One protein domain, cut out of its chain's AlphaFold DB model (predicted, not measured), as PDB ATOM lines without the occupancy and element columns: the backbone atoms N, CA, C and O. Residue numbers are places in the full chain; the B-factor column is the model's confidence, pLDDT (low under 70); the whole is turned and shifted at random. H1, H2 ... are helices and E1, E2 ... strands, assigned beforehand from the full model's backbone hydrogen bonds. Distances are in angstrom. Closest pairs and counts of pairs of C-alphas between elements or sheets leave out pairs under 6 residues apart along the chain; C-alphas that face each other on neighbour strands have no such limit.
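AT A GLANCE: This is residues 2 to 152 of the 245 residues of the protein "Aminopeptidase" of Rhodanobacter denitrificans (UniProt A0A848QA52). Two lobes stand end to end: at one end a three-stranded sheet, E4 E1 E5, with H2 over one face and the small hairpin E2 and E3 near one side; at the other a cluster of helices in which H4 and H5 cross, with H1 beside the far part of H5 and short H3 at one end of H4. Long links, residues 12 to 31 and 87 to 100, join the two lobes. The printed part has 151 residues, with five named helices and five named strands in the order H1 E1 E2 E3 E4 H2 E5 H3 H4 H5; both sheets are antiparallel and the class is mixed, helices and strands. The whole is compact, with a radius of gyration of the C-alphas of 16.4 A, but elongated in outline, spanning 51 by 33 by 26 A.

IN THESE COORDINATES: Find C-alpha 2 at (50.025, 15.960, -25.737); from there H1 runs through residues 2 to 11, 14.0 A long. After the long link, E1 begins at C-alpha 32 at (39.575, 13.103, -45.758) and runs 19.7 A to residue 38. Next come the short strands E2, residues 48 to 50, E3, residues 54 to 56, and E4, residues 58 to 61. H2, residues 64 to 75, is 16.3 A long, and E5, residues 80 to 86, is 19.4 A long. Past the second long link you reach H3, residues 101 to 105, then H4, residues 108 to 123, 22.6 A long. H5, residues 130 to 150, is the longest helix at 30.1 A and ends at C-alpha 150 at (42.788, 29.917, -18.792).

HOW THE PARTS SIT: Begin with the sheet E4 E1 E5, where E1 is the inner strand. E1 and E5 are antiparallel at 159 degrees; look at N 34 and O 84, 2.8 A apart and within hydrogen-bond range. E4 and E1 are antiparallel at 149 degrees, with N 35 and O 59 at 2.8 A. H2 is on one face of this sheet, making two layers, a helix layer over a strand layer; its height over the sheet is 8.4 A, and it lies over E1, along the strands at 2 degrees on the local plane. The closest C-alphas of H2 and E1 are those of Lys 64 and Trp 33, 6.1 A. E4, H2 and E5 form a split strand-helix-strand unit, two strands running the same way with E1 between them, and its crossover is right-handed. The hairpin E2 and E3 has N 50 and O 54 at 2.9 A, and E3 runs on into E4 at 93 degrees across one residue. Among the helices, H4 is the hub. It touches H5, closest at the C-alphas of His 117 and Ala 137, 4.6 A, at a steep tilt of 48 degrees, opposite ways. With residues 112 to 116 alone it touches H1, closest at Asp 112 and Ala 4, C-alphas 5.8 A apart, at a steep tilt of 47 degrees, the same way. H3 and H4 only just touch, with 3 pairs of C-alphas within 8 A, closest at Met 103 and Leu 111, 5.9 A. H1 and H5 only just touch, also with 3 pairs, closest at Phe 7 and Trp 148, 7.2 A, and stand about perpendicular at 79 degrees. H2 and H4 are apart, for instance. In H1, H2, H4 and H5 every O i to N i+4 pair is within hydrogen-bond range; H3 has 0 of 1, and 1 of 2 O i to N i+3 pairs.

THE WHOLE: The two farthest C-alphas, those of Arg 77 and Arg 152, are 51.9 A apart. The printed part has no cut. The links H1 to E1 and E5 to H3 are long, and residues 23 to 24 pair with residues 99 to 100, parallel. The mean pLDDT of the printed part is 90.7; look at residues 92 to 94 for the three values under 70.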
ATOM      1  N   GLN A   2      50.034  16.959 -26.843       93.19
ATOM      2  CA  GLN A   2      50.025  15.960 -25.737       93.19
ATOM      3  C   GLN A   2      49.576  16.530 -24.380       93.19
ATOM      4  O   GLN A   2      48.924  15.846 -23.593       93.19
ATOM      5  N   GLN A   3      49.933  17.784 -24.092       95.56
ATOM      6  CA  GLN A   3      49.484  18.456 -22.873       95.56
ATOM      7  C   GLN A   3      47.973  18.741 -22.925       95.56
ATOM      8  O   GLN A   3      47.284  18.448 -21.955       95.56
ATOM      9  N   ALA A   4      47.461  19.203 -24.069       94.81
ATOM     10  CA  ALA A   4      46.033  19.417 -24.287       94.81
ATOM     11  C   ALA A   4      45.233  18.113 -24.178       94.81
ATOM     12  O   ALA A   4      44.256  18.060 -23.446       94.81
ATOM     13  N   ARG A   5      45.688  17.007 -24.782       95.19
ATOM     14  CA  ARG A   5      45.022  15.698 -24.635       95.19
ATOM     15  C   ARG A   5      44.965  15.217 -23.178       95.19
ATOM     16  O   ARG A   5      43.979  14.613 -22.772       95.19
ATOM     17  N   ARG A   6      45.992  15.484 -22.360       96.25
ATOM     18  CA  ARG A   6      45.918  15.205 -20.911       96.25
ATOM     19  C   ARG A   6      44.930  16.121 -20.197       96.25
ATOM     20  O   ARG A   6      44.182  15.647 -19.351       96.25
ATOM     21  N   PHE A   7      44.913  17.403 -20.549       97.31
ATOM     22  CA  PHE A   7      43.950  18.366 -20.021       97.31
ATOM     23  C   PHE A   7      42.506  17.964 -20.347       97.31
ATOM     24  O   PHE A   7      41.674  17.937 -19.447       97.31
ATOM     25  N   ALA A   8      42.237  17.554 -21.589       96.75
ATOM     26  CA  ALA A   8      40.945  17.047 -22.037       96.75
ATOM     27  C   ALA A   8      40.425  15.936 -21.116       96.75
ATOM     28  O   ALA A   8      39.309  16.016 -20.606       96.75
ATOM     29  N   SER A   9      41.258  14.935 -20.829       96.38
ATOM     30  CA  SER A   9      40.853  13.832 -19.960       96.38
ATOM     31  C   SER A   9      40.715  14.237 -18.490       96.38
ATOM     32  O   SER A   9      39.776  13.824 -17.818       96.38
ATOM     33  N   GLN A  10      41.635  15.054 -17.971       96.75
ATOM     34  CA  GLN A  10      41.706  15.359 -16.536       96.75
ATOM     35  C   GLN A  10      40.784  16.494 -16.083       96.75
ATOM     36  O   GLN A  10      40.414  16.539 -14.911       96.75
ATOM     37  N   ARG A  11      40.470  17.445 -16.967       96.75
ATOM     38  CA  ARG A  11      39.712  18.665 -16.642       96.75
ATOM     39  C   ARG A  11      38.366  18.728 -17.348       96.75
ATOM     40  O   ARG A  11      37.402  19.137 -16.720       96.75
ATOM     41  N   LEU A  12      38.292  18.263 -18.598       96.50
ATOM     42  CA  LEU A  12      37.054  18.270 -19.387       96.50
ATOM     43  C   LEU A  12      36.274  16.946 -19.301       96.50
ATOM     44  O   LEU A  12      35.228  16.811 -19.927       96.50
ATOM     45  N   ALA A  13      36.787  15.961 -18.549       96.12
ATOM     46  CA  ALA A  13      36.226  14.611 -18.428       96.12
ATOM     47  C   ALA A  13      36.032  13.887 -19.778       96.12
ATOM     48  O   ALA A  13      35.164  13.023 -19.920       96.12
ATOM     49  N   LEU A  14      36.859  14.225 -20.774       96.69
ATOM     50  CA  LEU A  14      36.860  13.561 -22.073       96.69
ATOM     51  C   LEU A  14      37.580  12.200 -22.005       96.69
ATOM     52  O   LEU A  14      38.383  11.968 -21.097       96.69
ATOM     53  N   PRO A  15      37.326  11.275 -22.947       95.69
ATOM     54  CA  PRO A  15      37.862   9.919 -22.877       95.69
ATOM     55  C   PRO A  15      39.389   9.863 -22.722       95.69
ATOM     56  O   PRO A  15      40.138  10.512 -23.452       95.69
ATOM     57  N   ASP A  16      39.861   9.041 -21.782       93.88
ATOM     58  CA  ASP A  16      41.285   8.769 -21.562       93.88
ATOM     59  C   ASP A  16      41.707   7.475 -22.278       93.88
ATOM     60  O   ASP A  16      41.965   6.442 -21.662       93.88
ATOM     61  N   ASN A  17      41.721   7.501 -23.614       91.56
ATOM     62  CA  ASN A  17      42.065   6.342 -24.445       91.56
ATOM     63  C   ASN A  17      43.293   6.597 -25.334       91.56
ATOM     64  O   ASN A  17      43.925   7.644 -25.283       91.56
ATOM     65  N   ARG A  18      43.689   5.637 -26.170       92.25
ATOM     66  CA  ARG A  18      44.932   5.767 -26.953       92.25
ATOM     67  C   ARG A  18      44.863   6.787 -28.102       92.25
ATOM     68  O   ARG A  18      45.892   7.009 -28.742       92.25
ATOM     69  N   SER A  19      43.717   7.416 -28.362       91.50
ATOM     70  CA  SER A  19      43.601   8.461 -29.385       91.50
ATOM     71  C   SER A  19      44.509   9.652 -29.065       91.50
ATOM     72  O   SER A  19      44.734  10.017 -27.907       91.50
ATOM     73  N   TYR A  20      45.073  10.224 -30.121       92.19
ATOM     74  CA  TYR A  20      45.988  11.360 -30.142       92.19
ATOM     75  C   TYR A  20      47.272  11.157 -29.324       92.19
ATOM     76  O   TYR A  20      47.914  12.121 -28.910       92.19
ATOM     77  N   THR A  21      47.685   9.902 -29.104       92.00
ATOM     78  CA  THR A  21      48.971   9.558 -28.457       92.00
ATOM     79  C   THR A  21      50.113   9.330 -29.452       92.00
ATOM     80  O   THR A  21      51.279   9.409 -29.072       92.00
ATOM     81  N   GLY A  22      49.791   9.082 -30.726       91.00
ATOM     82  CA  GLY A  22      50.750   8.895 -31.817       91.00
ATOM     83  C   GLY A  22      50.668   9.995 -32.873       91.00
ATOM     84  O   GLY A  22      49.743  10.807 -32.867       91.00
ATOM     85  N   TYR A  23      51.630   9.998 -33.795       93.19
ATOM     86  CA  TYR A  23      51.699  10.929 -34.920       93.19
ATOM     87  C   TYR A  23      51.862  10.175 -36.242       93.19
ATOM     88  O   TYR A  23      52.635   9.217 -36.315       93.19
ATOM     89  N   VAL A  24      51.168  10.631 -37.283       93.12
ATOM     90  CA  VAL A  24      51.296  10.115 -38.650       93.12
ATOM     91  C   VAL A  24      51.439  11.280 -39.629       93.12
ATOM     92  O   VAL A  24      50.570  12.148 -39.732       93.12
ATOM     93  N   ALA A  25      52.535  11.276 -40.388       93.12
ATOM     94  CA  ALA A  25      52.730  12.199 -41.498       93.12
ATOM     95  C   ALA A  25      51.979  11.711 -42.743       93.12
ATOM     96  O   ALA A  25      52.112  10.557 -43.147       93.12
ATOM     97  N   LEU A  26      51.206  12.605 -43.352       89.81
ATOM     98  CA  LEU A  26      50.513  12.386 -44.615       89.81
ATOM     99  C   LEU A  26      51.294  13.005 -45.777       89.81
ATOM    100  O   LEU A  26      51.842  14.099 -45.659       89.81
ATOM    101  N   ASP A  27      51.241  12.348 -46.931       91.12
ATOM    102  CA  ASP A  27      51.725  12.830 -48.231       91.12
ATOM    103  C   ASP A  27      50.699  13.730 -48.953       91.12
ATOM    104  O   ASP A  27      50.777  13.970 -50.159       91.12
ATOM    105  N   ARG A  28      49.705  14.235 -48.214       88.25
ATOM    106  CA  ARG A  28      48.556  14.981 -48.737       88.25
ATOM    107  C   ARG A  28      48.077  16.058 -47.757       88.25
ATOM    108  O   ARG A  28      48.273  15.919 -46.552       88.25
ATOM    109  N   PRO A  29      47.414  17.128 -48.243       87.31
ATOM    110  CA  PRO A  29      47.032  18.265 -47.401       87.31
ATOM    111  C   PRO A  29      45.878  17.982 -46.431       87.31
ATOM    112  O   PRO A  29      45.757  18.684 -45.433       87.31
ATOM    113  N   TYR A  30      45.042  16.983 -46.720       90.62
ATOM    114  CA  TYR A  30      43.869  16.624 -45.924       90.62
ATOM    115  C   TYR A  30      43.784  15.112 -45.781       90.62
ATOM    116  O   TYR A  30      44.105  14.371 -46.717       90.62
ATOM    117  N   VAL A  31      43.328  14.649 -44.620       89.75
ATOM    118  CA  VAL A  31      43.165  13.218 -44.373       89.75
ATOM    119  C   VAL A  31      41.935  12.664 -45.085       89.75
ATOM    120  O   VAL A  31      41.998  11.548 -45.605       89.75
ATOM    121  N   VAL A  32      40.867  13.461 -45.167       91.44
ATOM    122  CA  VAL A  32      39.575  13.103 -45.758       91.44
ATOM    123  C   VAL A  32      39.056  14.254 -46.626       91.44
ATOM    124  O   VAL A  32      39.305  15.429 -46.364       91.44
ATOM    125  N   TRP A  33      38.321  13.902 -47.676       94.00
ATOM    126  CA  TRP A  33      37.568  14.798 -48.543       94.00
ATOM    127  C   TRP A  33      36.077  14.509 -48.373       94.00
ATOM    128  O   TRP A  33      35.595  13.460 -48.805       94.00
ATOM    129  N   ASN A  34      35.349  15.426 -47.744       93.31
ATOM    130  CA  ASN A  34      33.908  15.311 -47.554       93.31
ATOM    131  C   ASN A  34      33.166  15.799 -48.793       93.31
ATOM    132  O   ASN A  34      33.378  16.922 -49.253       93.31
ATOM    133  N   VAL A  35      32.275  14.957 -49.306       96.12
ATOM    134  CA  VAL A  35      31.337  15.273 -50.378       96.12
ATOM    135  C   VAL A  35      29.973  15.545 -49.752       96.12
ATOM    136  O   VAL A  35      29.360  14.665 -49.141       96.12
ATOM    137  N   PHE A  36      29.513  16.779 -49.919       94.88
ATOM    138  CA  PHE A  36      28.193  17.255 -49.531       94.88
ATOM    139  C   PHE A  36      27.319  17.331 -50.775       94.88
ATOM    140  O   PHE A  36      27.773  17.822 -51.812       94.88
ATOM    141  N   ALA A  37      26.067  16.894 -50.668       97.00
ATOM    142  CA  ALA A  37      25.113  16.980 -51.763       97.00
ATOM    143  C   ALA A  37      23.718  17.338 -51.265       97.00
ATOM    144  O   ALA A  37      23.301  16.893 -50.197       97.00
ATOM    145  N   THR A  38      22.991  18.107 -52.065       97.56
ATOM    146  CA  THR A  38      21.563  18.388 -51.885       97.56
ATOM    147  C   THR A  38      20.875  18.292 -53.244       97.56
ATOM    148  O   THR A  38      21.495  18.643 -54.253       97.56
ATOM    149  N   PRO A  39      19.578  17.952 -53.302       97.62
ATOM    150  CA  PRO A  39      18.789  18.254 -54.489       97.62
ATOM    151  C   PRO A  39      18.913  19.741 -54.860       97.62
ATOM    152  O   PRO A  39      19.079  20.598 -53.984       97.62
ATOM    153  N   ARG A  40      18.815  20.061 -56.156       96.44
ATOM    154  CA  ARG A  40      19.015  21.422 -56.699       96.44
ATOM    155  C   ARG A  40      18.231  22.523 -55.972       96.44
ATOM    156  O   ARG A  40      18.744  23.636 -55.814       96.44
ATOM    157  N   PHE A  41      17.010  22.197 -55.547       97.31
ATOM    158  CA  PHE A  41      16.067  23.079 -54.857       97.31
ATOM    159  C   PHE A  41      15.691  22.524 -53.481       97.31
ATOM    160  O   PHE A  41      14.525  22.396 -53.124       97.31
ATOM    161  N   SER A  42      16.699  22.135 -52.704       96.69
ATOM    162  CA  SER A  42      16.523  21.744 -51.313       96.69
ATOM    163  C   SER A  42      17.725  22.179 -50.491       96.69
ATOM    164  O   SER A  42      18.864  22.122 -50.945       96.69
ATOM    165  N   VAL A  43      17.464  22.580 -49.250       94.81
ATOM    166  CA  VAL A  43      18.503  22.858 -48.247       94.81
ATOM    167  C   VAL A  43      18.803  21.640 -47.365       94.81
ATOM    168  O   VAL A  43      19.605  21.733 -46.431       94.81
ATOM    169  N   GLN A  44      18.131  20.515 -47.623       93.62
ATOM    170  CA  GLN A  44      18.347  19.240 -46.944       93.62
ATOM    171  C   GLN A  44      19.379  18.409 -47.703       93.62
ATOM    172  O   GLN A  44      19.362  18.352 -48.933       93.62
ATOM    173  N   ALA A  45      20.263  17.756 -46.954       93.88
ATOM    174  CA  ALA A  45      21.287  16.894 -47.521       93.88
ATOM    175  C   ALA A  45      20.686  15.631 -48.153       93.88
ATOM    176  O   ALA A  45      19.700  15.084 -47.659       93.88
ATOM    177  N   VAL A  46      21.334  15.128 -49.206       94.94
ATOM    178  CA  VAL A  46      21.134  13.756 -49.681       94.94
ATOM    179  C   VAL A  46      21.783  12.812 -48.659       94.94
ATOM    180  O   VAL A  46      23.013  12.829 -48.528       94.94
ATOM    181  N   PRO A  47      21.004  11.986 -47.936       91.75
ATOM    182  CA  PRO A  47      21.534  11.172 -46.849       91.75
ATOM    183  C   PRO A  47      22.524  10.117 -47.354       91.75
ATOM    184  O   PRO A  47      22.302   9.467 -48.378       91.75
ATOM    185  N   GLN A  48      23.605   9.919 -46.600       89.88
ATOM    186  CA  GLN A  48      24.632   8.906 -46.843       89.88
ATOM    187  C   GLN A  48      24.581   7.881 -45.709       89.88
ATOM    188  O   GLN A  48      24.925   8.198 -44.573       89.88
ATOM    189  N   CYS A  49      24.101   6.669 -45.988       87.69
ATOM    190  CA  CYS A  49      23.803   5.682 -44.949       87.69
ATOM    191  C   CYS A  49      24.900   4.626 -44.800       87.69
ATOM    192  O   CYS A  49      25.311   3.991 -45.771       87.69
ATOM    193  N   PHE A  50      25.321   4.407 -43.554       83.25
ATOM    194  CA  PHE A  50      26.335   3.437 -43.158       83.25
ATOM    195  C   PHE A  50      25.784   2.497 -42.074       83.25
ATOM    196  O   PHE A  50      24.992   2.936 -41.235       83.25
ATOM    197  N   PRO A  51      26.220   1.223 -42.018       78.69
ATOM    198  CA  PRO A  51      25.692   0.256 -41.047       78.69
ATOM    199  C   PRO A  51      25.831   0.703 -39.580       78.69
ATOM    200  O   PRO A  51      24.895   0.582 -38.783       78.69
ATOM    201  N   VAL A  52      26.995   1.265 -39.239       76.62
ATOM    202  CA  VAL A  52      27.353   1.657 -37.867       76.62
ATOM    203  C   VAL A  52      26.868   3.079 -37.561       76.62
ATOM    204  O   VAL A  52      26.026   3.250 -36.681       76.62
ATOM    205  N   ALA A  53      27.317   4.078 -38.330       73.31
ATOM    206  CA  ALA A  53      27.032   5.500 -38.089       73.31
ATOM    207  C   ALA A  53      25.577   5.926 -38.386       73.31
ATOM    208  O   ALA A  53      25.129   6.979 -37.938       73.31
ATOM    209  N   GLY A  54      24.807   5.106 -39.110       82.88
ATOM    210  CA  GLY A  54      23.486   5.497 -39.602       82.88
ATOM    211  C   GLY A  54      23.584   6.394 -40.836       82.88
ATOM    212  O   GLY A  54      24.571   6.342 -41.571       82.88
ATOM    213  N   CYS A  55      22.537   7.173 -41.098       87.31
ATOM    214  CA  CYS A  55      22.522   8.121 -42.206       87.31
ATOM    215  C   CYS A  55      23.078   9.468 -41.754       87.31
ATOM    216  O   CYS A  55      22.569  10.064 -40.812       87.31
ATOM    217  N   VAL A  56      24.116   9.933 -42.439       84.81
ATOM    218  CA  VAL A  56      24.779  11.214 -42.186       84.81
ATOM    219  C   VAL A  56      24.596  12.156 -43.376       84.81
ATOM    220  O   VAL A  56      24.253  11.732 -44.483       84.81
ATOM    221  N   ALA A  57      24.807  13.451 -43.151       87.19
ATOM    222  CA  ALA A  57      24.564  14.501 -44.144       87.19
ATOM    223  C   ALA A  57      25.650  14.631 -45.237       87.19
ATOM    224  O   ALA A  57      25.522  15.461 -46.137       87.19
ATOM    225  N   TYR A  58      26.730  13.849 -45.162       89.69
ATOM    226  CA  TYR A  58      27.843  13.884 -46.111       89.69
ATOM    227  C   TYR A  58      28.604  12.557 -46.127       89.69
ATOM    228  O   TYR A  58      28.447  11.723 -45.236       89.69
ATOM    229  N   ARG A  59      29.453  12.355 -47.138       91.50
ATOM    230  CA  ARG A  59      30.341  11.187 -47.221       91.50
ATOM    231  C   ARG A  59      31.799  11.619 -47.282       91.50
ATOM    232  O   ARG A  59      32.166  12.408 -48.146       91.50
ATOM    233  N   GLY A  60      32.624  11.059 -46.403       91.81
ATOM    234  CA  GLY A  60      34.075  11.224 -46.438       91.81
ATOM    235  C   GLY A  60      34.763  10.228 -47.374       91.81
ATOM    236  O   GLY A  60      34.379   9.058 -47.450       91.81
ATOM    237  N   TRP A  61      35.805  10.691 -48.062       92.75
ATOM    238  CA  TRP A  61      36.676   9.889 -48.922       92.75
ATOM    239  C   TRP A  61      38.149  10.140 -48.592       92.75
ATOM    240  O   TRP A  61      38.594  11.283 -48.539       92.75
ATOM    241  N   PHE A  62      38.947   9.083 -48.432       91.50
ATOM    242  CA  PHE A  62      40.395   9.226 -48.212       91.50
ATOM    243  C   PHE A  62      41.155   9.640 -49.485       91.50
ATOM    244  O   PHE A  62      42.218  10.253 -49.405       91.50
ATOM    245  N   SER A  63      40.601   9.327 -50.660       93.25
ATOM    246  CA  SER A  63      41.130   9.703 -51.973       93.25
ATOM    247  C   SER A  63      40.384  10.916 -52.523       93.25
ATOM    248  O   SER A  63      39.156  10.918 -52.628       93.25
ATOM    249  N   LYS A  64      41.134  11.945 -52.941       93.94
ATOM    250  CA  LYS A  64      40.558  13.119 -53.616       93.94
ATOM    251  C   LYS A  64      39.911  12.740 -54.949       93.94
ATOM    252  O   LYS A  64      38.876  13.300 -55.298       93.94
ATOM    253  N   ALA A  65      40.514  11.802 -55.680       96.56
ATOM    254  CA  ALA A  65      39.994  11.341 -56.961       96.56
ATOM    255  C   ALA A  65      38.634  10.649 -56.780       96.56
ATOM    256  O   ALA A  65      37.703  10.922 -57.536       96.56
ATOM    257  N   ASP A  66      38.482   9.846 -55.723       97.12
ATOM    258  CA  ASP A  66      37.215   9.173 -55.430       97.12
ATOM    259  C   ASP A  66      36.136  10.182 -55.021       97.12
ATOM    260  O   ASP A  66      35.014  10.111 -55.522       97.12
ATOM    261  N   ALA A  67      36.482  11.188 -54.205       97.00
ATOM    262  CA  ALA A  67      35.574  12.294 -53.887       97.00
ATOM    263  C   ALA A  67      35.123  13.057 -55.143       97.00
ATOM    264  O   ALA A  67      33.960  13.442 -55.266       97.00
ATOM    265  N   GLN A  68      36.034  13.281 -56.095       97.81
ATOM    266  CA  GLN A  68      35.720  13.945 -57.362       97.81
ATOM    267  C   GLN A  68      34.804  13.091 -58.245       97.81
ATOM    268  O   GLN A  68      33.852  13.628 -58.813       97.81
ATOM    269  N   ALA A  69      35.050  11.782 -58.328       98.12
ATOM    270  CA  ALA A  69      34.200  10.846 -59.060       98.12
ATOM    271  C   ALA A  69      32.794  10.756 -58.443       98.12
ATOM    272  O   ALA A  69      31.787  10.796 -59.155       98.12
ATOM    273  N   ASP A  70      32.715  10.707 -57.113       97.25
ATOM    274  CA  ASP A  70      31.465  10.731 -56.356       97.25
ATOM    275  C   ASP A  70      30.667  12.009 -56.625       97.25
ATOM    276  O   ASP A  70      29.492  11.968 -56.997       97.25
ATOM    277  N   ALA A  71      31.346  13.152 -56.543       97.50
ATOM    278  CA  ALA A  71      30.751  14.446 -56.812       97.50
ATOM    279  C   ALA A  71      30.282  14.592 -58.266       97.50
ATOM    280  O   ALA A  71      29.236  15.189 -58.511       97.50
ATOM    281  N   ALA A  72      31.022  14.053 -59.239       98.00
ATOM    282  CA  ALA A  72      30.604  14.044 -60.640       98.00
ATOM    283  C   ALA A  72      29.326  13.215 -60.839       98.00
ATOM    284  O   ALA A  72      28.401  13.670 -61.512       98.00
ATOM    285  N   ARG A  73      29.234  12.044 -60.195       97.81
ATOM    286  CA  ARG A  73      28.037  11.191 -60.235       97.81
ATOM    287  C   ARG A  73      26.810  11.892 -59.650       97.81
ATOM    288  O   ARG A  73      25.726  11.765 -60.209       97.81
ATOM    289  N   LEU A  74      26.973  12.609 -58.539       97.25
ATOM    290  CA  LEU A  74      25.894  13.366 -57.893       97.25
ATOM    291  C   LEU A  74      25.460  14.566 -58.753       97.25
ATOM    292  O   LEU A  74      24.275  14.724 -59.033       97.25
ATOM    293  N   ARG A  75      26.408  15.330 -59.312       97.56
ATOM    294  CA  ARG A  75      26.091  16.422 -60.255       97.56
ATOM    295  C   ARG A  75      25.349  15.937 -61.497       97.56
ATOM    296  O   ARG A  75      24.432  16.610 -61.952       97.56
ATOM    297  N   ALA A  76      25.700  14.763 -62.027       97.56
ATOM    298  CA  ALA A  76      25.010  14.171 -63.175       97.56
ATOM    299  C   ALA A  76      23.535  13.822 -62.888       97.56
ATOM    300  O   ALA A  76      22.749  13.691 -63.823       97.56
ATOM    301  N   ARG A  77      23.146  13.701 -61.612       95.62
ATOM    302  CA  ARG A  77      21.747  13.532 -61.179       95.62
ATOM    303  C   ARG A  77      21.007  14.861 -61.007       95.62
ATOM    304  O   ARG A  77      19.814  14.848 -60.731       95.62
ATOM    305  N   GLY A  78      21.698  15.987 -61.175       96.62
ATOM    306  CA  GLY A  78      21.156  17.328 -60.964       96.62
ATOM    307  C   GLY A  78      21.324  17.859 -59.540       96.62
ATOM    308  O   GLY A  78      20.771  18.912 -59.235       96.62
ATOM    309  N   ASP A  79      22.074  17.174 -58.673       98.00
ATOM    310  CA  ASP A  79      22.325  17.641 -57.309       98.00
ATOM    311  C   ASP A  79      23.306  18.826 -57.287       98.00
ATOM    312  O   ASP A  79      24.281  18.884 -58.049       98.00
ATOM    313  N   ASP A  80      23.098  19.748 -56.346       98.00
ATOM    314  CA  ASP A  80      24.147  20.669 -55.924       98.00
ATOM    315  C   ASP A  80      25.188  19.872 -55.137       98.00
ATOM    316  O   ASP A  80      24.839  19.079 -54.264       98.00
ATOM    317  N   VAL A  81      26.476  20.092 -55.415       97.75
ATOM    318  CA  VAL A  81      27.560  19.333 -54.777       97.75
ATOM    319  C   VAL A  81      28.719  20.235 -54.383       97.75
ATOM    320  O   VAL A  81      29.176  21.063 -55.181       97.75
ATOM    321  N   TRP A  82      29.245  20.013 -53.181       96.25
ATOM    322  CA  TRP A  82      30.433  20.671 -52.647       96.25
ATOM    323  C   TRP A  82      31.417  19.636 -52.093       96.25
ATOM    324  O   TRP A  82      31.008  18.660 -51.471       96.25
ATOM    325  N   ILE A  83      32.715  19.845 -52.333       95.56
ATOM    326  CA  ILE A  83      33.783  19.016 -51.762       95.56
ATOM    327  C   ILE A  83      34.598  19.889 -50.816       95.56
ATOM    328  O   ILE A  83      35.088  20.937 -51.236       95.56
ATOM    329  N   SER A  84      34.791  19.433 -49.582       90.44
ATOM    330  CA  SER A  84      35.660  20.091 -48.602       90.44
ATOM    331  C   SER A  84      36.764  19.149 -48.140       90.44
ATOM    332  O   SER A  84      36.505  17.979 -47.864       90.44
ATOM    333  N   GLY A  85      37.994  19.653 -48.040       89.12
ATOM    334  CA  GLY A  85      39.065  18.944 -47.343       89.12
ATOM    335  C   GLY A  85      38.876  19.076 -45.833       89.12
ATOM    336  O   GLY A  85      38.572  20.169 -45.361       89.12
ATOM    337  N   VAL A  86      39.039  17.978 -45.096       83.94
ATOM    338  CA  VAL A  86      38.934  17.947 -43.632       83.94
ATOM    339  C   VAL A  86      40.271  17.495 -43.042       83.94
ATOM    340  O   VAL A  86      40.855  16.510 -43.518       83.94
ATOM    341  N   PRO A  87      40.823  18.241 -42.071       78.94
ATOM    342  CA  PRO A  87      42.161  17.978 -41.555       78.94
ATOM    343  C   PRO A  87      42.231  16.846 -40.530       78.94
ATOM    344  O   PRO A  87      43.311  16.276 -40.363       78.94
ATOM    345  N   ALA A  88      41.105  16.499 -39.910       77.31
ATOM    346  CA  ALA A  88      40.958  15.416 -38.947       77.31
ATOM    347  C   ALA A  88      39.748  14.525 -39.287       77.31
ATOM    348  O   ALA A  88      38.953  14.837 -40.175       77.31
ATOM    349  N   TYR A  89      39.667  13.378 -38.624       77.12
ATOM    350  CA  TYR A  89      38.466  12.555 -38.521       77.12
ATOM    351  C   TYR A  89      38.485  11.874 -37.149       77.12
ATOM    352  O   TYR A  89      39.566  11.620 -36.612       77.12
ATOM    353  N   SER A  90      37.321  11.463 -36.647       73.44
ATOM    354  CA  SER A  90      37.211  10.539 -35.513       73.44
ATOM    355  C   SER A  90      36.649   9.194 -35.952       73.44
ATOM    356  O   SER A  90      35.678   9.111 -36.710       73.44
ATOM    357  N   THR A  91      37.245   8.110 -35.454       74.12
ATOM    358  CA  THR A  91      36.666   6.760 -35.554       74.12
ATOM    359  C   THR A  91      35.668   6.482 -34.439       74.12
ATOM    360  O   THR A  91      35.317   5.326 -34.217       74.12
ATOM    361  N   LEU A  92      35.214   7.511 -33.714       68.50
ATOM    362  CA  LEU A  92      34.327   7.398 -32.551       68.50
ATOM    363  C   LEU A  92      34.910   6.494 -31.449       68.50
ATOM    364  O   LEU A  92      34.174   5.862 -30.697       68.50
ATOM    365  N   GLY A  93      36.242   6.397 -31.370       60.06
ATOM    366  CA  GLY A  93      36.952   5.631 -30.343       60.06
ATOM    367  C   GLY A  93      37.099   4.137 -30.644       60.06
ATOM    368  O   GLY A  93      37.632   3.404 -29.811       60.06
ATOM    369  N   TRP A  94      36.679   3.673 -31.827       53.81
ATOM    370  CA  TRP A  94      36.914   2.291 -32.269       53.81
ATOM    371  C   TRP A  94      38.401   2.005 -32.512       53.81
ATOM    372  O   TRP A  94      38.852   0.869 -32.344       53.81
ATOM    373  N   PHE A  95      39.174   3.033 -32.868       73.81
ATOM    374  CA  PHE A  95      40.622   2.966 -33.021       73.81
ATOM    375  C   PHE A  95      41.317   4.079 -32.233       73.81
ATOM    376  O   PHE A  95      40.701   5.008 -31.722       73.81
ATOM    377  N   ALA A  96      42.639   3.952 -32.119       80.75
ATOM    378  CA  ALA A  96      43.492   5.006 -31.593       80.75
ATOM    379  C   ALA A  96      43.797   6.003 -32.719       80.75
ATOM    380  O   ALA A  96      44.785   5.833 -33.438       80.75
ATOM    381  N   ASP A  97      42.934   7.002 -32.893       86.94
ATOM    382  CA  ASP A  97      43.096   8.017 -33.942       86.94
ATOM    383  C   ASP A  97      44.409   8.795 -33.716       86.94
ATOM    384  O   ASP A  97      44.622   9.297 -32.613       86.94
ATOM    385  N   PRO A  98      45.351   8.866 -34.675       90.00
ATOM    386  CA  PRO A  98      46.617   9.569 -34.479       90.00
ATOM    387  C   PRO A  98      46.464  11.082 -34.681       90.00
ATOM    388  O   PRO A  98      45.541  11.546 -35.343       90.00
ATOM    389  N   ILE A  99      47.436  11.858 -34.201       89.19
ATOM    390  CA  ILE A  99      47.626  13.230 -34.686       89.19
ATOM    391  C   ILE A  99      48.167  13.150 -36.115       89.19
ATOM    392  O   ILE A  99      49.189  12.507 -36.367       89.19
ATOM    393  N   LEU A 100      47.499  13.813 -37.050       90.88
ATOM    394  CA  LEU A 100      47.848  13.790 -38.469       90.88
ATOM    395  C   LEU A 100      48.592  15.070 -38.854       90.88
ATOM    396  O   LEU A 100      48.273  16.145 -38.348       90.88
ATOM    397  N   SER A 101      49.540  15.005 -39.796       90.00
ATOM    398  CA  SER A 101      50.216  16.222 -40.292       90.00
ATOM    399  C   SER A 101      49.248  17.267 -40.867       90.00
ATOM    400  O   SER A 101      49.547  18.457 -40.823       90.00
ATOM    401  N   SER A 102      48.073  16.857 -41.354       88.44
ATOM    402  CA  SER A 102      47.009  17.760 -41.809       88.44
ATOM    403  C   SER A 102      46.389  18.601 -40.689       88.44
ATOM    404  O   SER A 102      45.900  19.689 -40.981       88.44
ATOM    405  N   MET A 103      46.446  18.147 -39.433       88.81
ATOM    406  CA  MET A 103      45.984  18.898 -38.256       88.81
ATOM    407  C   MET A 103      46.974  19.997 -37.845       88.81
ATOM    408  O   MET A 103      46.600  20.930 -37.151       88.81
ATOM    409  N   LEU A 104      48.234  19.906 -38.287       88.12
ATOM    410  CA  LEU A 104      49.311  20.843 -37.933       88.12
ATOM    411  C   LEU A 104      49.414  22.044 -38.888       88.12
ATOM    412  O   LEU A 104      50.409  22.762 -38.877       88.12
ATOM    413  N   ARG A 105      48.445  22.216 -39.795       81.88
ATOM    414  CA  ARG A 105      48.483  23.273 -40.820       81.88
ATOM    415  C   ARG A 105      48.126  24.657 -40.277       81.88
ATOM    416  O   ARG A 105      48.408  25.641 -40.957       81.88
ATOM    417  N   TRP A 106      47.487  24.711 -39.113       82.25
ATOM    418  CA  TRP A 106      47.075  25.934 -38.428       82.25
ATOM    419  C   TRP A 106      47.811  26.060 -37.092       82.25
ATOM    420  O   TRP A 106      48.815  25.383 -36.871       82.25
ATOM    421  N   ASP A 107      47.354  26.972 -36.242       87.00
ATOM    422  CA  ASP A 107      47.960  27.228 -34.941       87.00
ATOM    423  C   ASP A 107      47.656  26.134 -33.899       87.00
ATOM    424  O   ASP A 107      46.912  25.175 -34.131       87.00
ATOM    425  N   ASP A 108      48.290  26.276 -32.734       89.44
ATOM    426  CA  ASP A 108      48.138  25.345 -31.617       89.44
ATOM    427  C   ASP A 108      46.707  25.329 -31.052       89.44
ATOM    428  O   ASP A 108      46.275  24.287 -30.558       89.44
ATOM    429  N   ASP A 109      45.971  26.443 -31.139       89.69
ATOM    430  CA  ASP A 109      44.589  26.544 -30.657       89.69
ATOM    431  C   ASP A 109      43.651  25.697 -31.526       89.69
ATOM    432  O   ASP A 109      42.828  24.952 -30.993       89.69
ATOM    433  N   GLU A 110      43.816  25.747 -32.850       88.00
ATOM    434  CA  GLU A 110      43.059  24.917 -33.791       88.00
ATOM    435  C   GLU A 110      43.384  23.428 -33.600       88.00
ATOM    436  O   GLU A 110      42.485  22.582 -33.573       88.00
ATOM    437  N   LEU A 111      44.663  23.088 -33.408       91.81
ATOM    438  CA  LEU A 111      45.084  21.711 -33.141       91.81
ATOM    439  C   LEU A 111      44.499  21.177 -31.826       91.81
ATOM    440  O   LEU A 111      43.958  20.069 -31.791       91.81
ATOM    441  N   ASP A 112      44.640  21.936 -30.740       94.50
ATOM    442  CA  ASP A 112      44.176  21.530 -29.416       94.50
ATOM    443  C   ASP A 112      42.638  21.490 -29.366       94.50
ATOM    444  O   ASP A 112      42.067  20.526 -28.851       94.50
ATOM    445  N   GLY A 113      41.968  22.462 -29.992       93.31
ATOM    446  CA  GLY A 113      40.519  22.480 -30.169       93.31
ATOM    447  C   GLY A 113      40.003  21.278 -30.962       93.31
ATOM    448  O   GLY A 113      39.064  20.617 -30.518       93.31
ATOM    449  N   THR A 114      40.667  20.919 -32.066       91.75
ATOM    450  CA  THR A 114      40.319  19.722 -32.851       91.75
ATOM    451  C   THR A 114      40.443  18.448 -32.009       91.75
ATOM    452  O   THR A 114      39.576  17.581 -32.062       91.75
ATOM    453  N   ILE A 115      41.484  18.324 -31.177       94.38
ATOM    454  CA  ILE A 115      41.617  17.173 -30.266       94.38
ATOM    455  C   ILE A 115      40.415  17.097 -29.310       94.38
ATOM    456  O   ILE A 115      39.908  16.001 -29.059       94.38
ATOM    457  N   PHE A 116      39.943  18.231 -28.785       96.81
ATOM    458  CA  PHE A 116      38.777  18.268 -27.896       96.81
ATOM    459  C   PHE A 116      37.485  17.891 -28.627       96.81
ATOM    460  O   PHE A 116      36.736  17.061 -28.110       96.81
ATOM    461  N   HIS A 117      37.267  18.430 -29.833       94.75
ATOM    462  CA  HIS A 117      36.125  18.108 -30.704       94.75
ATOM    463  C   HIS A 117      36.018  16.606 -30.944       94.75
ATOM    464  O   HIS A 117      35.005  15.964 -30.665       94.75
ATOM    465  N   GLU A 118      37.112  16.014 -31.406       93.00
ATOM    466  CA  GLU A 118      37.096  14.621 -31.817       93.00
ATOM    467  C   GLU A 118      36.990  13.669 -30.620       93.00
ATOM    468  O   GLU A 118      36.354  12.620 -30.732       93.00
ATOM    469  N   LEU A 119      37.558  14.025 -29.459       94.88
ATOM    470  CA  LEU A 119      37.343  13.287 -28.208       94.88
ATOM    471  C   LEU A 119      35.902  13.429 -27.690       94.88
ATOM    472  O   LEU A 119      35.386  12.480 -27.099       94.88
ATOM    473  N   ALA A 120      35.231  14.558 -27.933       95.25
ATOM    474  CA  ALA A 120      33.820  14.735 -27.592       95.25
ATOM    475  C   ALA A 120      32.931  13.749 -28.364       95.25
ATOM    476  O   ALA A 120      32.076  13.100 -27.762       95.25
ATOM    477  N   HIS A 121      33.201  13.532 -29.656       92.62
ATOM    478  CA  HIS A 121      32.519  12.493 -30.439       92.62
ATOM    479  C   HIS A 121      32.713  11.076 -29.882       92.62
ATOM    480  O   HIS A 121      31.836  10.228 -30.034       92.62
ATOM    481  N   GLN A 122      33.851  10.798 -29.238       91.75
ATOM    482  CA  GLN A 122      34.090   9.504 -28.586       91.75
ATOM    483  C   GLN A 122      33.343   9.377 -27.250       91.75
ATOM    484  O   GLN A 122      33.100   8.262 -26.794       91.75
ATOM    485  N   LEU A 123      32.985  10.503 -26.619       93.38
ATOM    486  CA  LEU A 123      32.197  10.527 -25.389       93.38
ATOM    487  C   LEU A 123      30.702  10.359 -25.675       93.38
ATOM    488  O   LEU A 123      30.047   9.521 -25.057       93.38
ATOM    489  N   ILE A 124      30.160  11.163 -26.595       92.50
ATOM    490  CA  ILE A 124      28.741  11.158 -26.957       92.50
ATOM    491  C   ILE A 124      28.606  11.183 -28.476       92.50
ATOM    492  O   ILE A 124      29.108  12.078 -29.153       92.50
ATOM    493  N   TYR A 125      27.845  10.218 -28.993       88.44
ATOM    494  CA  TYR A 125      27.438  10.165 -30.389       88.44
ATOM    495  C   TYR A 125      26.019   9.602 -30.508       88.44
ATOM    496  O   TYR A 125      25.746   8.463 -30.117       88.44
ATOM    497  N   VAL A 126      25.109  10.387 -31.076       88.69
ATOM    498  CA  VAL A 126      23.724   9.998 -31.352       88.69
ATOM    499  C   VAL A 126      23.622   9.524 -32.797       88.69
ATOM    500  O   VAL A 126      23.842  10.275 -33.751       88.69
ATOM    501  N   LYS A 127      23.286   8.244 -32.975       83.38
ATOM    502  CA  LYS A 127      23.172   7.625 -34.300       83.38
ATOM    503  C   LYS A 127      22.138   8.358 -35.160       83.38
ATOM    504  O   LYS A 127      20.977   8.459 -34.778       83.38
ATOM    505  N   GLY A 128      22.552   8.792 -36.351       78.50
ATOM    506  CA  GLY A 128      21.677   9.452 -37.325       78.50
ATOM    507  C   GLY A 128      21.383  10.934 -37.066       78.50
ATOM    508  O   GLY A 128      20.648  11.524 -37.854       78.50
ATOM    509  N   ASP A 129      21.958  11.551 -36.026       84.62
ATOM    510  CA  ASP A 129      21.777  12.981 -35.739       84.62
ATOM    511  C   ASP A 129      23.083  13.768 -35.926       84.62
ATOM    512  O   ASP A 129      23.782  14.122 -34.976       84.62
ATOM    513  N   THR A 130      23.441  14.032 -37.188       81.69
ATOM    514  CA  THR A 130      24.650  14.809 -37.520       81.69
ATOM    515  C   THR A 130      24.620  16.206 -36.898       81.69
ATOM    516  O   THR A 130      25.650  16.666 -36.427       81.69
ATOM    517  N   ALA A 131      23.461  16.870 -36.862       80.81
ATOM    518  CA  ALA A 131      23.380  18.230 -36.335       80.81
ATOM    519  C   ALA A 131      23.678  18.267 -34.830       80.81
ATOM    520  O   ALA A 131      24.443  19.118 -34.383       80.81
ATOM    521  N   PHE A 132      23.115  17.335 -34.053       88.19
ATOM    522  CA  PHE A 132      23.432  17.221 -32.631       88.19
ATOM    523  C   PHE A 132      24.911  16.897 -32.406       88.19
ATOM    524  O   PHE A 132      25.570  17.585 -31.630       88.19
ATOM    525  N   ASN A 133      25.437  15.879 -33.097       87.62
ATOM    526  CA  ASN A 133      26.803  15.401 -32.879       87.62
ATOM    527  C   ASN A 133      27.843  16.494 -33.125       87.62
ATOM    528  O   ASN A 133      28.725  16.686 -32.291       87.62
ATOM    529  N   GLU A 134      27.729  17.206 -34.247       85.06
ATOM    530  CA  GLU A 134      28.669  18.270 -34.595       85.06
ATOM    531  C   GLU A 134      28.495  19.485 -33.675       85.06
ATOM    532  O   GLU A 134      29.484  19.996 -33.165       85.06
ATOM    533  N   SER A 135      27.257  19.900 -33.364       86.38
ATOM    534  CA  SER A 135      27.026  21.037 -32.450       86.38
ATOM    535  C   SER A 135      27.552  20.763 -31.032       86.38
ATOM    536  O   SER A 135      28.131  21.650 -30.403       86.38
ATOM    537  N   PHE A 136      27.381  19.538 -30.520       91.69
ATOM    538  CA  PHE A 136      27.922  19.133 -29.220       91.69
ATOM    539  C   PHE A 136      29.453  19.173 -29.210       91.69
ATOM    540  O   PHE A 136      30.048  19.742 -28.294       91.69
ATOM    541  N   ALA A 137      30.090  18.599 -30.230       92.06
ATOM    542  CA  ALA A 137      31.543  18.572 -30.320       92.06
ATOM    543  C   ALA A 137      32.135  19.986 -30.487       92.06
ATOM    544  O   ALA A 137      33.069  20.328 -29.759       92.06
ATOM    545  N   THR A 138      31.511  20.851 -31.300       89.88
ATOM    546  CA  THR A 138      31.885  22.271 -31.449       89.88
ATOM    547  C   THR A 138      31.782  23.035 -30.124       89.88
ATOM    548  O   THR A 138      32.669  23.824 -29.777       89.88
ATOM    549  N   PHE A 139      30.715  22.800 -29.350       91.56
ATOM    550  CA  PHE A 139      30.559  23.392 -28.020       91.56
ATOM    551  C   PHE A 139      31.697  22.967 -27.080       91.56
ATOM    552  O   PHE A 139      32.341  23.822 -26.466       91.56
ATOM    553  N   VAL A 140      31.990  21.664 -27.009       95.56
ATOM    554  CA  VAL A 140      33.080  21.130 -26.177       95.56
ATOM    555  C   VAL A 140      34.439  21.666 -26.624       95.56
ATOM    556  O   VAL A 140      35.256  22.016 -25.777       95.56
ATOM    557  N   GLN A 141      34.680  21.779 -27.932       94.12
ATOM    558  CA  GLN A 141      35.886  22.398 -28.477       94.12
ATOM    559  C   GLN A 141      36.033  23.843 -27.994       94.12
ATOM    560  O   GLN A 141      37.094  24.223 -27.497       94.12
ATOM    561  N   THR A 142      34.972  24.639 -28.112       91.00
ATOM    562  CA  THR A 142      35.010  26.076 -27.811       91.00
ATOM    563  C   THR A 142      35.220  26.340 -26.321       91.00
ATOM    564  O   THR A 142      36.111  27.108 -25.946       91.00
ATOM    565  N   GLU A 143      34.448  25.680 -25.455       93.94
ATOM    566  CA  GLU A 143      34.605  25.827 -24.004       93.94
ATOM    567  C   GLU A 143      35.887  25.162 -23.499       93.94
ATOM    568  O   GLU A 143      36.599  25.738 -22.675       93.94
ATOM    569  N   GLY A 144      36.248  24.004 -24.053       95.69
ATOM    570  CA  GLY A 144      37.492  23.317 -23.729       95.69
ATOM    571  C   GLY A 144      38.722  24.160 -24.050       95.69
ATOM    572  O   GLY A 144      39.639  24.239 -23.233       95.69
ATOM    573  N   LEU A 145      38.729  24.855 -25.193       94.62
ATOM    574  CA  LEU A 145      39.811  25.765 -25.563       94.62
ATOM    575  C   LEU A 145      39.864  26.989 -24.640       94.62
ATOM    576  O   LEU A 145      40.950  27.406 -24.229       94.62
ATOM    577  N   ARG A 146      38.705  27.539 -24.252       93.50
ATOM    578  CA  ARG A 146      38.630  28.636 -23.275       93.50
ATOM    579  C   ARG A 146      39.251  28.230 -21.936       93.50
ATOM    580  O   ARG A 146      40.094  28.962 -21.414       93.50
ATOM    581  N   GLU A 147      38.875  27.073 -21.393       95.56
ATOM    582  CA  GLU A 147      39.428  26.569 -20.130       95.56
ATOM    583  C   GLU A 147      40.906  26.179 -20.249       95.56
ATOM    584  O   GLU A 147      41.691  26.428 -19.328       95.56
ATOM    585  N   TRP A 148      41.315  25.614 -21.388       95.69
ATOM    586  CA  TRP A 148      42.708  25.262 -21.660       95.69
ATOM    587  C   TRP A 148      43.611  26.490 -21.600       95.69
ATOM    588  O   TRP A 148      44.610  26.486 -20.875       95.69
ATOM    589  N   ARG A 149      43.227  27.569 -22.287       94.44
ATOM    590  CA  ARG A 149      43.970  28.835 -22.279       94.44
ATOM    591  C   ARG A 149      43.994  29.464 -20.888       94.44
ATOM    592  O   ARG A 149      45.067  29.851 -20.426       94.44
ATOM    593  N   GLN A 150      42.862  29.452 -20.180       94.75
ATOM    594  CA  GLN A 150      42.788  29.917 -18.792       94.75
ATOM    595  C   GLN A 150      43.742  29.142 -17.870       94.75
ATOM    596  O   GLN A 150      44.422  29.747 -17.050       94.75
ATOM    597  N   SER A 151      43.848  27.818 -18.022       95.50
ATOM    598  CA  SER A 151      44.748  26.985 -17.206       95.50
ATOM    599  C   SER A 151      46.241  27.261 -17.425       95.50
ATOM    600  O   SER A 151      47.077  26.763 -16.671       95.50
ATOM    601  N   ARG A 152      46.569  28.026 -18.471       94.69
ATOM    602  CA  ARG A 152      47.927  28.396 -18.884       94.69
ATOM    603  C   ARG A 152      48.199  29.893 -18.747       94.69
ATOM    604  O   ARG A 152      49.195  30.361 -19.294       94.69
TER     605      ARG A 152